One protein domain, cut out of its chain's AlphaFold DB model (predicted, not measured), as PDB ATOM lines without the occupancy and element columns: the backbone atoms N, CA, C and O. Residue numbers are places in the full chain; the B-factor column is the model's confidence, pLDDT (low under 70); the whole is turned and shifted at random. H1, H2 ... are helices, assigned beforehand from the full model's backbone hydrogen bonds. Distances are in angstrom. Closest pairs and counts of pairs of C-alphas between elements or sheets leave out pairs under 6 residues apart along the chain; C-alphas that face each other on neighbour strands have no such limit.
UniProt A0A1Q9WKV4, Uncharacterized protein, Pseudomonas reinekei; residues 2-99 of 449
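AT A GLANCE: This is residues 2 to 99 of the 449 residues of an uncharacterized protein of Pseudomonas reinekei (UniProt A0A1Q9WKV4). Two long helices, H1 and H5, meet near the end of H1 and the beginning of H5 as a V, with the shorter H3 packed on both near the corner. H2 packs on H1 and H3, H4 packs on H5, and residues 2 to 25 of H1 stick out as a long arm. The printed part has 98 residues with five named helices, H1 to H5 in chain order, and no named strand: all helix. It is loose, with a radius of gyration of the C-alphas of 18.3 A and spans of 65 by 30 by 22 A.

HOW THE PARTS SIT: H1, residues 2 to 39, H3, residues 54 to 63, and H5, residues 75 to 98, form a bundle, a group of three touching helices. H1 touches H2, residues 42 to 47, with residues 32 to 37 alone, and the C-alphas of Thr 33 and Ala 45 are closest at 4.9 A; the two form a helical hairpin. H1 touches H3 with residues 29 to 37 alone, closest at the C-alphas of Leu 30 and Glu 55, 5.5 A, at a shallow tilt of 10 degrees, the same way. H1 touches H5 with residues 34 to 39 alone, closest at the C-alphas of Leu 38 and Thr 78, 5.8 A, at a tilt of 37 degrees, only just steep, opposite ways. H2 and H3 form another helical hairpin, with the C-alphas of His 46 and Ala 59 closest at 5.4 A. H3 touches H5 at a steep tilt of 45 degrees, with the C-alphas of Ile 58 and Ile 85 closest at 6.4 A. H4, residues 67 to 71, touches H5, with the C-alphas of Ile 69 and Ala 77 closest at 4.9 A. H2 and H5 are apart. Every O i to N i+4 pair is within hydrogen-bond range in H1, H2, H3 and H5; H4 has 0 of 1, and 1 of 2 O i to N i+3 pairs.

IN THESE COORDINATES: H1 begins at C-alpha 2 (-54.064, 61.626, -22.195) and is 54.8 A long. H2, H3 and H4 follow, and H5, 34.1 A long, ends at C-alpha 98 (-26.844, 25.730, -22.638).

THE WHOLE: The C-alphas of Gln 2 and Ser 68, the two farthest apart, are 65.5 A from each other. The printed part has no cut and no long link. Mean pLDDT of the printed part is 70.2, and residues 2 to 27, 52 and 71 are under 70.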
ATOM      1  N   GLN A   2     -53.903  61.950 -20.767       28.22
ATOM      2  CA  GLN A   2     -54.064  61.626 -22.195       28.22
ATOM      3  C   GLN A   2     -52.799  61.873 -23.050       28.22
ATOM      4  O   GLN A   2     -52.365  60.970 -23.749       28.22
ATOM      5  N   GLY A   3     -52.107  63.007 -22.877       27.91
ATOM      6  CA  GLY A   3     -50.863  63.290 -23.621       27.91
ATOM      7  C   GLY A   3     -49.628  62.467 -23.210       27.91
ATOM      8  O   GLY A   3     -48.651  62.430 -23.944       27.91
ATOM      9  N   VAL A   4     -49.656  61.791 -22.052       32.31
ATOM     10  CA  VAL A   4     -48.575  60.869 -21.638       32.31
ATOM     11  C   VAL A   4     -48.774  59.493 -22.280       32.31
ATOM     12  O   VAL A   4     -47.801  58.844 -22.641       32.31
ATOM     13  N   LEU A   5     -50.028  59.072 -22.466       28.31
ATOM     14  CA  LEU A   5     -50.371  57.826 -23.154       28.31
ATOM     15  C   LEU A   5     -50.107  57.924 -24.664       28.31
ATOM     16  O   LEU A   5     -49.520  57.004 -25.217       28.31
ATOM     17  N   GLU A   6     -50.416  59.059 -25.299       30.06
ATOM     18  CA  GLU A   6     -50.082  59.301 -26.716       30.06
ATOM     19  C   GLU A   6     -48.564  59.344 -26.970       30.06
ATOM     20  O   GLU A   6     -48.092  58.838 -27.985       30.06
ATOM     21  N   GLY A   7     -47.778  59.884 -26.029       25.55
ATOM     22  CA  GLY A   7     -46.313  59.884 -26.124       25.55
ATOM     23  C   GLY A   7     -45.682  58.497 -25.948       25.55
ATOM     24  O   GLY A   7     -44.635  58.219 -26.527       25.55
ATOM     25  N   ILE A   8     -46.318  57.612 -25.175       34.06
ATOM     26  CA  ILE A   8     -45.883  56.219 -25.015       34.06
ATOM     27  C   ILE A   8     -46.235  55.405 -26.266       34.06
ATOM     28  O   ILE A   8     -45.390  54.643 -26.718       34.06
ATOM     29  N   ASP A   9     -47.416  55.609 -26.856       31.77
ATOM     30  CA  ASP A   9     -47.848  54.919 -28.084       31.77
ATOM     31  C   ASP A   9     -46.997  55.303 -29.304       31.77
ATOM     32  O   ASP A   9     -46.647  54.445 -30.113       31.77
ATOM     33  N   LEU A  10     -46.606  56.580 -29.414       36.06
ATOM     34  CA  LEU A  10     -45.697  57.056 -30.463       36.06
ATOM     35  C   LEU A  10     -44.292  56.468 -30.307       36.06
ATOM     36  O   LEU A  10     -43.751  55.957 -31.282       36.06
ATOM     37  N   ASN A  11     -43.740  56.450 -29.089       38.81
ATOM     38  CA  ASN A  11     -42.429  55.849 -28.831       38.81
ATOM     39  C   ASN A  11     -42.444  54.322 -29.005       38.81
ATOM     40  O   ASN A  11     -41.484  53.761 -29.518       38.81
ATOM     41  N   LEU A  12     -43.522  53.631 -28.618       33.91
ATOM     42  CA  LEU A  12     -43.677  52.192 -28.861       33.91
ATOM     43  C   LEU A  12     -43.839  51.888 -30.343       33.91
ATOM     44  O   LEU A  12     -43.236  50.937 -30.823       33.91
ATOM     45  N   SER A  13     -44.604  52.693 -31.076       37.19
ATOM     46  CA  SER A  13     -44.747  52.535 -32.522       37.19
ATOM     47  C   SER A  13     -43.424  52.805 -33.229       37.19
ATOM     48  O   SER A  13     -43.063  52.051 -34.120       37.19
ATOM     49  N   GLU A  14     -42.659  53.812 -32.811       38.22
ATOM     50  CA  GLU A  14     -41.330  54.100 -33.354       38.22
ATOM     51  C   GLU A  14     -40.336  52.977 -33.028       38.22
ATOM     52  O   GLU A  14     -39.657  52.506 -33.933       38.22
ATOM     53  N   ILE A  15     -40.316  52.455 -31.797       38.88
ATOM     54  CA  ILE A  15     -39.475  51.309 -31.410       38.88
ATOM     55  C   ILE A  15     -39.883  50.044 -32.176       38.88
ATOM     56  O   ILE A  15     -39.023  49.379 -32.735       38.88
ATOM     57  N   ILE A  16     -41.179  49.730 -32.275       40.16
ATOM     58  CA  ILE A  16     -41.684  48.564 -33.022       40.16
ATOM     59  C   ILE A  16     -41.398  48.714 -34.517       40.16
ATOM     60  O   ILE A  16     -41.036  47.740 -35.170       40.16
ATOM     61  N   THR A  17     -41.539  49.914 -35.080       37.84
ATOM     62  CA  THR A  17     -41.268  50.139 -36.503       37.84
ATOM     63  C   THR A  17     -39.774  50.018 -36.769       37.84
ATOM     64  O   THR A  17     -39.413  49.248 -37.648       37.84
ATOM     65  N   THR A  18     -38.929  50.663 -35.959       37.84
ATOM     66  CA  THR A  18     -37.461  50.640 -36.085       37.84
ATOM     67  C   THR A  18     -36.901  49.230 -35.865       37.84
ATOM     68  O   THR A  18     -36.159  48.732 -36.711       37.84
ATOM     69  N   GLU A  19     -37.334  48.529 -34.810       40.69
ATOM     70  CA  GLU A  19     -36.909  47.148 -34.542       40.69
ATOM     71  C   GLU A  19     -37.498  46.135 -35.535       40.69
ATOM     72  O   GLU A  19     -36.810  45.187 -35.911       40.69
ATOM     73  N   SER A  20     -38.733  46.317 -36.027       35.31
ATOM     74  CA  SER A  20     -39.292  45.402 -37.038       35.31
ATOM     75  C   SER A  20     -38.663  45.593 -38.418       35.31
ATOM     76  O   SER A  20     -38.491  44.607 -39.135       35.31
ATOM     77  N   THR A  21     -38.250  46.815 -38.783       43.12
ATOM     78  CA  THR A  21     -37.477  47.043 -40.011       43.12
ATOM     79  C   THR A  21     -36.074  46.454 -39.912       43.12
ATOM     80  O   THR A  21     -35.649  45.783 -40.849       43.12
ATOM     81  N   ASP A  22     -35.385  46.602 -38.777       42.09
ATOM     82  CA  ASP A  22     -34.040  46.039 -38.603       42.09
ATOM     83  C   ASP A  22     -34.045  44.503 -38.505       42.09
ATOM     84  O   ASP A  22     -33.151  43.850 -39.048       42.09
ATOM     85  N   HIS A  23     -35.074  43.889 -37.909       41.75
ATOM     86  CA  HIS A  23     -35.228  42.429 -37.887       41.75
ATOM     87  C   HIS A  23     -35.670  41.832 -39.231       41.75
ATOM     88  O   HIS A  23     -35.198  40.754 -39.607       41.75
ATOM     89  N   ALA A  24     -36.527  42.518 -39.995       42.56
ATOM     90  CA  ALA A  24     -36.872  42.091 -41.351       42.56
ATOM     91  C   ALA A  24     -35.641  42.131 -42.274       42.56
ATOM     92  O   ALA A  24     -35.419  41.194 -43.038       42.56
ATOM     93  N   VAL A  25     -34.787  43.151 -42.135       47.88
ATOM     94  CA  VAL A  25     -33.515  43.263 -42.867       47.88
ATOM     95  C   VAL A  25     -32.500  42.210 -42.406       47.88
ATOM     96  O   VAL A  25     -31.850  41.595 -43.246       47.88
ATOM     97  N   ALA A  26     -32.395  41.923 -41.105       54.75
ATOM     98  CA  ALA A  26     -31.506  40.874 -40.595       54.75
ATOM     99  C   ALA A  26     -31.908  39.464 -41.074       54.75
ATOM    100  O   ALA A  26     -31.053  38.674 -41.465       54.75
ATOM    101  N   SER A  27     -33.209  39.150 -41.111       61.12
ATOM    102  CA  SER A  27     -33.689  37.856 -41.626       61.12
ATOM    103  C   SER A  27     -33.555  37.720 -43.147       61.12
ATOM    104  O   SER A  27     -33.255  36.629 -43.629       61.12
ATOM    105  N   ALA A  28     -33.715  38.818 -43.898       70.69
ATOM    106  CA  ALA A  28     -33.462  38.850 -45.336       70.69
ATOM    107  C   ALA A  28     -31.972  38.664 -45.661       70.69
ATOM    108  O   ALA A  28     -31.648  37.884 -46.553       70.69
ATOM    109  N   ASN A  29     -31.077  39.301 -44.901       75.06
ATOM    110  CA  ASN A  29     -29.632  39.142 -45.067       75.06
ATOM    111  C   ASN A  29     -29.188  37.708 -44.761       75.06
ATOM    112  O   ASN A  29     -28.476  37.119 -45.563       75.06
ATOM    113  N   LEU A  30     -29.674  37.103 -43.671       77.69
ATOM    114  CA  LEU A  30     -29.385  35.699 -43.369       77.69
ATOM    115  C   LEU A  30     -29.894  34.753 -44.458       77.69
ATOM    116  O   LEU A  30     -29.180  33.833 -44.854       77.69
ATOM    117  N   ALA A  31     -31.110  34.977 -44.960       81.44
ATOM    118  CA  ALA A  31     -31.658  34.184 -46.055       81.44
ATOM    119  C   ALA A  31     -30.812  34.318 -47.331       81.44
ATOM    120  O   ALA A  31     -30.485  33.306 -47.947       81.44
ATOM    121  N   GLN A  32     -30.407  35.543 -47.677       85.12
ATOM    122  CA  GLN A  32     -29.561  35.830 -48.833       85.12
ATOM    123  C   GLN A  32     -28.167  35.203 -48.691       85.12
ATOM    124  O   GLN A  32     -27.710  34.532 -49.611       85.12
ATOM    125  N   THR A  33     -27.516  35.341 -47.533       83.94
ATOM    126  CA  THR A  33     -26.223  34.703 -47.259       83.94
ATOM    127  C   THR A  33     -26.338  33.181 -47.355       83.94
ATOM    128  O   THR A  33     -25.493  32.542 -47.972       83.94
ATOM    129  N   ILE A  34     -27.396  32.569 -46.808       84.88
ATOM    130  CA  ILE A  34     -27.623  31.120 -46.928       84.88
ATOM    131  C   ILE A  34     -27.812  30.708 -48.394       84.88
ATOM    132  O   ILE A  34     -27.261  29.688 -48.809       84.88
ATOM    133  N   GLU A  35     -28.554  31.481 -49.185       86.81
ATOM    134  CA  GLU A  35     -28.761  31.217 -50.613       86.81
ATOM    135  C   GLU A  35     -27.439  31.271 -51.398       86.81
ATOM    136  O   GLU A  35     -27.112  30.320 -52.112       86.81
ATOM    137  N   GLN A  36     -26.631  32.311 -51.174       86.88
ATOM    138  CA  GLN A  36     -25.297  32.475 -51.765       86.88
ATOM    139  C   GLN A  36     -24.354  31.327 -51.361       86.88
ATOM    140  O   GLN A  36     -23.688  30.717 -52.201       86.88
ATOM    141  N   LEU A  37     -24.359  30.932 -50.085       85.12
ATOM    142  CA  LEU A  37     -23.565  29.804 -49.591       85.12
ATOM    143  C   LEU A  37     -23.996  28.462 -50.202       85.12
ATOM    144  O   LEU A  37     -23.150  27.621 -50.516       85.12
ATOM    145  N   LEU A  38     -25.295  28.242 -50.421       85.44
ATOM    146  CA  LEU A  38     -25.793  27.045 -51.105       85.44
ATOM    147  C   LEU A  38     -25.393  27.028 -52.587       85.44
ATOM    148  O   LEU A  38     -25.034  25.961 -53.105       85.44
ATOM    149  N   ALA A  39     -25.388  28.194 -53.238       85.31
ATOM    150  CA  ALA A  39     -24.942  28.383 -54.619       85.31
ATOM    151  C   ALA A  39     -23.417  28.229 -54.804       85.31
ATOM    152  O   ALA A  39     -22.960  27.973 -55.919       85.31
ATOM    153  N   GLY A  40     -22.639  28.290 -53.716       80.12
ATOM    154  CA  GLY A  40     -21.171  28.226 -53.738       80.12
ATOM    155  C   GLY A  40     -20.495  29.597 -53.887       80.12
ATOM    156  O   GLY A  40     -19.288  29.663 -54.114       80.12
ATOM    157  N   GLU A  41     -21.250  30.685 -53.734       86.44
ATOM    158  CA  GLU A  41     -20.801  32.082 -53.811       86.44
ATOM    159  C   GLU A  41     -20.241  32.541 -52.451       86.44
ATOM    160  O   GLU A  41     -20.754  33.452 -51.810       86.44
ATOM    161  N   ILE A  42     -19.204  31.854 -51.959       82.69
ATOM    162  CA  ILE A  42     -18.730  31.999 -50.567       82.69
ATOM    163  C   ILE A  42     -18.100  33.370 -50.294       82.69
ATOM    164  O   ILE A  42     -18.309  33.917 -49.216       82.69
ATOM    165  N   GLU A  43     -17.341  33.927 -51.242       82.56
ATOM    166  CA  GLU A  43     -16.752  35.269 -51.086       82.56
ATOM    167  C   GLU A  43     -17.844  36.339 -51.020       82.56
ATOM    168  O   GLU A  43     -17.838  37.167 -50.117       82.56
ATOM    169  N   GLU A  44     -18.846  36.257 -51.898       83.50
ATOM    170  CA  GLU A  44     -19.970  37.194 -51.910       83.50
ATOM    171  C   GLU A  44     -20.841  37.053 -50.652       83.50
ATOM    172  O   GLU A  44     -21.269  38.047 -50.069       83.50
ATOM    173  N   ALA A  45     -21.043  35.823 -50.176       82.50
ATOM    174  CA  ALA A  45     -21.712  35.557 -48.908       82.50
ATOM    175  C   ALA A  45     -20.955  36.135 -47.701       82.50
ATOM    176  O   ALA A  45     -21.590  36.603 -46.756       82.50
ATOM    177  N   HIS A  46     -19.620  36.094 -47.719       83.56
ATOM    178  CA  HIS A  46     -18.785  36.646 -46.655       83.56
ATOM    179  C   HIS A  46     -18.771  38.179 -46.683       83.56
ATOM    180  O   HIS A  46     -18.976  38.795 -45.645       83.56
ATOM    181  N   ASP A  47     -18.633  38.787 -47.863       83.94
ATOM    182  CA  ASP A  47     -18.623  40.246 -48.035       83.94
ATOM    183  C   ASP A  47     -19.975  40.895 -47.694       83.94
ATOM    184  O   ASP A  47     -20.032  42.041 -47.242       83.94
ATOM    185  N   ASN A  48     -21.077  40.167 -47.898       81.44
ATOM    186  CA  ASN A  48     -22.422  40.620 -47.532       81.44
ATOM    187  C   ASN A  48     -22.768  40.364 -46.058       81.44
ATOM    188  O   ASN A  48     -23.746  40.925 -45.551       81.44
ATOM    189  N   ALA A  49     -22.004  39.513 -45.370       80.69
ATOM    190  CA  ALA A  49     -22.233  39.234 -43.966       80.69
ATOM    191  C   ALA A  49     -21.796  40.421 -43.102       80.69
ATOM    192  O   ALA A  49     -20.773  41.057 -43.334       80.69
ATOM    193  N   ARG A  50     -22.586  40.735 -42.073       80.31
ATOM    194  CA  ARG A  50     -22.232  41.806 -41.134       80.31
ATOM    195  C   ARG A  50     -21.202  41.302 -40.128       80.31
ATOM    196  O   ARG A  50     -21.386  40.219 -39.579       80.31
ATOM    197  N   ASP A  51     -20.204  42.116 -39.810       75.50
ATOM    198  CA  ASP A  51     -19.224  41.794 -38.768       75.50
ATOM    199  C   ASP A  51     -19.911  41.434 -37.434       75.50
ATOM    200  O   ASP A  51     -20.765  42.163 -36.920       75.50
ATOM    201  N   GLY A  52     -19.529  40.296 -36.860       69.50
ATOM    202  CA  GLY A  52     -20.071  39.732 -35.627       69.50
ATOM    203  C   GLY A  52     -21.451  39.077 -35.758       69.50
ATOM    204  O   GLY A  52     -22.062  38.765 -34.734       69.50
ATOM    205  N   SER A  53     -21.968  38.882 -36.974       78.75
ATOM    206  CA  SER A  53     -23.296  38.302 -37.216       78.75
ATOM    207  C   SER A  53     -23.308  36.770 -37.298       78.75
ATOM    208  O   SER A  53     -22.278  36.102 -37.415       78.75
ATOM    209  N   ILE A  54     -24.518  36.199 -37.271       78.31
ATOM    210  CA  ILE A  54     -24.734  34.770 -37.540       78.31
ATOM    211  C   ILE A  54     -24.347  34.446 -38.989       78.31
ATOM    212  O   ILE A  54     -23.744  33.403 -39.237       78.31
ATOM    213  N   GLU A  55     -24.658  35.347 -39.925       82.06
ATOM    214  CA  GLU A  55     -24.300  35.230 -41.341       82.06
ATOM    215  C   GLU A  55     -22.788  35.048 -41.528       82.06
ATOM    216  O   GLU A  55     -22.352  34.126 -42.219       82.06
ATOM    217  N   GLU A  56     -21.989  35.873 -40.846       84.00
ATOM    218  CA  GLU A  56     -20.527  35.849 -40.945       84.00
ATOM    219  C   GLU A  56     -19.957  34.557 -40.355       84.00
ATOM    220  O   GLU A  56     -19.112  33.908 -40.969       84.00
ATOM    221  N   TYR A  57     -20.469  34.127 -39.198       82.88
ATOM    222  CA  TYR A  57     -20.058  32.873 -38.569       82.88
ATOM    223  C   TYR A  57     -20.287  31.661 -39.487       82.88
ATOM    224  O   TYR A  57     -19.406  30.805 -39.618       82.88
ATOM    225  N   ILE A  58     -21.449  31.592 -40.148       82.50
ATOM    226  CA  ILE A  58     -21.772  30.508 -41.086       82.50
ATOM    227  C   ILE A  58     -20.877  30.601 -42.332       82.50
ATOM    228  O   ILE A  58     -20.342  29.581 -42.773       82.50
ATOM    229  N   ALA A  59     -20.662  31.806 -42.869       84.56
ATOM    230  CA  ALA A  59     -19.789  32.023 -44.022       84.56
ATOM    231  C   ALA A  59     -18.339  31.594 -43.735       84.56
ATOM    232  O   ALA A  59     -17.756  30.856 -44.530       84.56
ATOM    233  N   ILE A  60     -17.787  31.950 -42.567       85.94
ATOM    234  CA  ILE A  60     -16.449  31.526 -42.120       85.94
ATOM    235  C   ILE A  60     -16.370  29.999 -42.024       85.94
ATOM    236  O   ILE A  60     -15.422  29.392 -42.523       85.94
ATOM    237  N   LYS A  61     -17.378  29.345 -41.434       84.38
ATOM    238  CA  LYS A  61     -17.394  27.881 -41.287       84.38
ATOM    239  C   LYS A  61     -17.437  27.146 -42.623       84.38
ATOM    240  O   LYS A  61     -16.769  26.126 -42.784       84.38
ATOM    241  N   ILE A  62     -18.163  27.670 -43.606       83.00
ATOM    242  CA  ILE A  62     -18.170  27.106 -44.962       83.00
ATOM    243  C   ILE A  62     -16.863  27.424 -45.702       83.00
ATOM    244  O   ILE A  62     -16.341  26.581 -46.438       83.00
ATOM    245  N   ALA A  63     -16.259  28.585 -45.444       83.56
ATOM    246  CA  ALA A  63     -14.934  28.937 -45.942       83.56
ATOM    247  C   ALA A  63     -13.805  28.050 -45.369       83.56
ATOM    248  O   ALA A  63     -12.706  28.037 -45.922       83.56
ATOM    249  N   GLU A  64     -14.056  27.240 -44.338       84.94
ATOM    250  CA  GLU A  64     -13.117  26.233 -43.814       84.94
ATOM    251  C   GLU A  64     -13.241  24.855 -44.505       84.94
ATOM    252  O   GLU A  64     -12.363  24.011 -44.329       84.94
ATOM    253  N   MET A  65     -14.276  24.616 -45.325       82.06
ATOM    254  CA  MET A  65     -14.501  23.322 -45.998       82.06
ATOM    255  C   MET A  65     -13.455  23.010 -47.087       82.06
ATOM    256  O   MET A  65     -12.705  23.883 -47.536       82.06
ATOM    257  N   ASP A  66     -13.414  21.765 -47.565       82.38
ATOM    258  CA  ASP A  66     -12.514  21.391 -48.660       82.38
ATOM    259  C   ASP A  66     -12.797  22.198 -49.947       82.38
ATOM    260  O   ASP A  66     -13.962  22.445 -50.276       82.38
ATOM    261  N   PRO A  67     -11.761  22.578 -50.726       74.81
ATOM    262  CA  PRO A  67     -11.909  23.388 -51.940       74.81
ATOM    263  C   PRO A  67     -12.877  22.806 -52.972       74.81
ATOM    264  O   PRO A  67     -13.593  23.555 -53.629       74.81
ATOM    265  N   SER A  68     -12.935  21.477 -53.094       71.56
ATOM    266  CA  SER A  68     -13.888  20.802 -53.978       71.56
ATOM    267  C   SER A  68     -15.333  21.029 -53.532       71.56
ATOM    268  O   SER A  68     -16.193  21.289 -54.355       71.56
ATOM    269  N   ILE A  69     -15.611  21.030 -52.230       73.06
ATOM    270  CA  ILE A  69     -16.968  21.203 -51.692       73.06
ATOM    271  C   ILE A  69     -17.414  22.670 -51.767       73.06
ATOM    272  O   ILE A  69     -18.607  22.953 -51.821       73.06
ATOM    273  N   LYS A  70     -16.473  23.615 -51.805       72.69
ATOM    274  CA  LYS A  70     -16.749  25.057 -51.825       72.69
ATOM    275  C   LYS A  70     -17.356  25.546 -53.135       72.69
ATOM    276  O   LYS A  70     -18.382  26.215 -53.120       72.69
ATOM    277  N   THR A  71     -16.731  25.198 -54.256       69.69
ATOM    278  CA  THR A  71     -17.049  25.775 -55.574       69.69
ATOM    279  C   THR A  71     -17.750  24.801 -56.514       69.69
ATOM    280  O   THR A  71     -18.241  25.200 -57.569       69.69
ATOM    281  N   GLU A  72     -17.780  23.509 -56.185       77.94
ATOM    282  CA  GLU A  72     -18.438  22.518 -57.029       77.94
ATOM    283  C   GLU A  72     -19.965  22.651 -56.924       77.94
ATOM    284  O   GLU A  72     -20.543  22.735 -55.838       77.94
ATOM    285  N   GLN A  73     -20.629  22.657 -58.080       77.44
ATOM    286  CA  GLN A  73     -22.088  22.758 -58.202       77.44
ATOM    287  C   GLN A  73     -22.772  21.382 -58.253       77.44
ATOM    288  O   GLN A  73     -23.893  21.246 -58.747       77.44
ATOM    289  N   SER A  74     -22.099  20.329 -57.784       82.25
ATOM    290  CA  SER A  74     -22.704  19.003 -57.743       82.25
ATOM    291  C   SER A  74     -23.761  18.929 -56.635       82.25
ATOM    292  O   SER A  74     -23.588  19.533 -55.573       82.25
ATOM    293  N   PRO A  75     -24.844  18.147 -56.823       81.06
ATOM    294  CA  PRO A  75     -25.864  17.959 -55.788       81.06
ATOM    295  C   PRO A  75     -25.273  17.512 -54.444       81.06
ATOM    296  O   PRO A  75     -25.751  17.914 -53.388       81.06
ATOM    297  N   THR A  76     -24.202  16.714 -54.481       84.56
ATOM    298  CA  THR A  76     -23.482  16.247 -53.293       84.56
ATOM    299  C   THR A  76     -22.797  17.391 -52.545       84.56
ATOM    300  O   THR A  76     -22.928  17.469 -51.325       84.56
ATOM    301  N   ALA A  77     -22.118  18.300 -53.255       80.31
ATOM    302  CA  ALA A  77     -21.472  19.463 -52.651       80.31
ATOM    303  C   ALA A  77     -22.506  20.430 -52.045       80.31
ATOM    304  O   ALA A  77     -22.342  20.873 -50.910       80.31
ATOM    305  N   THR A  78     -23.628  20.672 -52.733       83.88
ATOM    306  CA  THR A  78     -24.737  21.483 -52.197       83.88
ATOM    307  C   THR A  78     -25.341  20.868 -50.929       83.88
ATOM    308  O   THR A  78     -25.588  21.586 -49.961       83.88
ATOM    309  N   ILE A  79     -25.546  19.544 -50.891       85.06
ATOM    310  CA  ILE A  79     -26.047  18.845 -49.694       85.06
ATOM    311  C   ILE A  79     -25.066  18.984 -48.525       85.06
ATOM    312  O   ILE A  79     -25.501  19.226 -47.402       85.06
ATOM    313  N   GLN A  80     -23.760  18.868 -48.767       84.12
ATOM    314  CA  GLN A  80     -22.751  19.027 -47.716       84.12
ATOM    315  C   GLN A  80     -22.718  20.455 -47.163       84.12
ATOM    316  O   GLN A  80     -22.697  20.624 -45.947       84.12
ATOM    317  N   ARG A  81     -22.807  21.480 -48.022       83.50
ATOM    318  CA  ARG A  81     -22.938  22.879 -47.574       83.50
ATOM    319  C   ARG A  81     -24.207  23.075 -46.735       83.50
ATOM    320  O   ARG A  81     -24.137  23.650 -45.653       83.50
ATOM    321  N   ALA A  82     -25.344  22.520 -47.163       85.19
ATOM    322  CA  ALA A  82     -26.598  22.573 -46.405       85.19
ATOM    323  C   ALA A  82     -26.508  21.873 -45.034       85.19
ATOM    324  O   ALA A  82     -27.041  22.380 -44.044       85.19
ATOM    325  N   GLN A  83     -25.821  20.728 -44.957       86.75
ATOM    326  CA  GLN A  83     -25.552  20.028 -43.698       86.75
ATOM    327  C   GLN A  83     -24.708  20.893 -42.766       86.75
ATOM    328  O   GLN A  83     -25.104  21.097 -41.627       86.75
ATOM    329  N   THR A  84     -23.626  21.498 -43.261       86.25
ATOM    330  CA  THR A  84     -22.785  22.397 -42.458       86.25
ATOM    331  C   THR A  84     -23.543  23.632 -41.971       86.25
ATOM    332  O   THR A  84     -23.395  23.999 -40.809       86.25
ATOM    333  N   ILE A  85     -24.401  24.240 -42.798       84.75
ATOM    334  CA  ILE A  85     -25.283  25.342 -42.365       84.75
ATOM    335  C   ILE A  85     -26.203  24.869 -41.236       84.75
ATOM    336  O   ILE A  85     -26.328  25.537 -40.209       84.75
ATOM    337  N   THR A  86     -26.816  23.696 -41.404       84.50
ATOM    338  CA  THR A  86     -27.708  23.102 -40.399       84.50
ATOM    339  C   THR A  86     -26.961  22.799 -39.098       84.50
ATOM    340  O   THR A  86     -27.478  23.096 -38.023       84.50
ATOM    341  N   ASP A  87     -25.738  22.278 -39.181       86.69
ATOM    342  CA  ASP A  87     -24.881  21.988 -38.030       86.69
ATOM    343  C   ASP A  87     -24.460  23.276 -37.310       86.69
ATOM    344  O   ASP A  87     -24.522  23.332 -36.083       86.69
ATOM    345  N   CYS A  88     -24.120  24.341 -38.047       82.50
ATOM    346  CA  CYS A  88     -23.786  25.650 -37.474       82.50
ATOM    347  C   CYS A  88     -24.982  26.261 -36.733       82.50
ATOM    348  O   CYS A  88     -24.855  26.701 -35.589       82.50
ATOM    349  N   LEU A  89     -26.167  26.251 -37.351       82.88
ATOM    350  CA  LEU A  89     -27.400  26.712 -36.709       82.88
ATOM    351  C   LEU A  89     -27.741  25.849 -35.485       82.88
ATOM    352  O   LEU A  89     -28.113  26.378 -34.438       82.88
ATOM    353  N   GLY A  90     -27.560  24.531 -35.589       80.62
ATOM    354  CA  GLY A  90     -27.719  23.591 -34.482       80.62
ATOM    355  C   GLY A  90     -26.759  23.871 -33.323       80.62
ATOM    356  O   GLY A  90     -27.173  23.834 -32.162       80.62
ATOM    357  N   GLU A  91     -25.502  24.215 -33.609       85.69
ATOM    358  CA  GLU A  91     -24.510  24.599 -32.605       85.69
ATOM    359  C   GLU A  91     -24.911  25.895 -31.888       85.69
ATOM    360  O   GLU A  91     -24.884  25.940 -30.654       85.69
ATOM    361  N   LEU A  92     -25.335  26.924 -32.631       83.75
ATOM    362  CA  LEU A  92     -25.776  28.207 -32.073       83.75
ATOM    363  C   LEU A  92     -27.027  28.047 -31.199       83.75
ATOM    364  O   LEU A  92     -27.069  28.555 -30.075       83.75
ATOM    365  N   LEU A  93     -28.017  27.277 -31.660       80.88
ATOM    366  CA  LEU A  93     -29.194  26.923 -30.864       80.88
ATOM    367  C   LEU A  93     -28.808  26.117 -29.617       80.88
ATOM    368  O   LEU A  93     -29.335  26.352 -28.528       80.88
ATOM    369  N   GLY A  94     -27.844  25.204 -29.751       82.19
ATOM    370  CA  GLY A  94     -27.278  24.458 -28.634       82.19
ATOM    371  C   GLY A  94     -26.627  25.370 -27.592       82.19
ATOM    372  O   GLY A  94     -26.879  25.205 -26.399       82.19
ATOM    373  N   LYS A  95     -25.840  26.359 -28.031       84.81
ATOM    374  CA  LYS A  95     -25.201  27.368 -27.168       84.81
ATOM    375  C   LYS A  95     -26.227  28.251 -26.454       84.81
ATOM    376  O   LYS A  95     -26.071  28.503 -25.258       84.81
ATOM    377  N   LEU A  96     -27.304  28.654 -27.139       84.38
ATOM    378  CA  LEU A  96     -28.432  29.375 -26.530       84.38
ATOM    379  C   LEU A  96     -29.092  28.530 -25.431       84.38
ATOM    380  O   LEU A  96     -29.296  29.005 -24.315       84.38
ATOM    381  N   GLY A  97     -29.375  27.256 -25.723       81.69
ATOM    382  CA  GLY A  97     -30.013  26.329 -24.785       81.69
ATOM    383  C   GLY A  97     -29.143  25.941 -23.582       81.69
ATOM    384  O   GLY A  97     -29.678  25.615 -22.521       81.69
ATOM    385  N   ARG A  98     -27.812  25.997 -23.719       85.06
ATOM    386  CA  ARG A  98     -26.844  25.730 -22.638       85.06
ATOM    387  C   ARG A  98     -26.374  26.987 -21.901       85.06
ATOM    388  O   ARG A  98     -25.674  26.863 -20.897       85.06
ATOM    389  N   ASN A  99     -26.810  28.169 -22.339       87.00
ATOM    390  CA  ASN A  99     -26.393  29.463 -21.801       87.00
ATOM    391  C   ASN A  99     -24.869  29.658 -21.856       87.00
ATOM    392  O   ASN A  99     -24.232  29.934 -20.840       87.00
TER     393      ASN A  99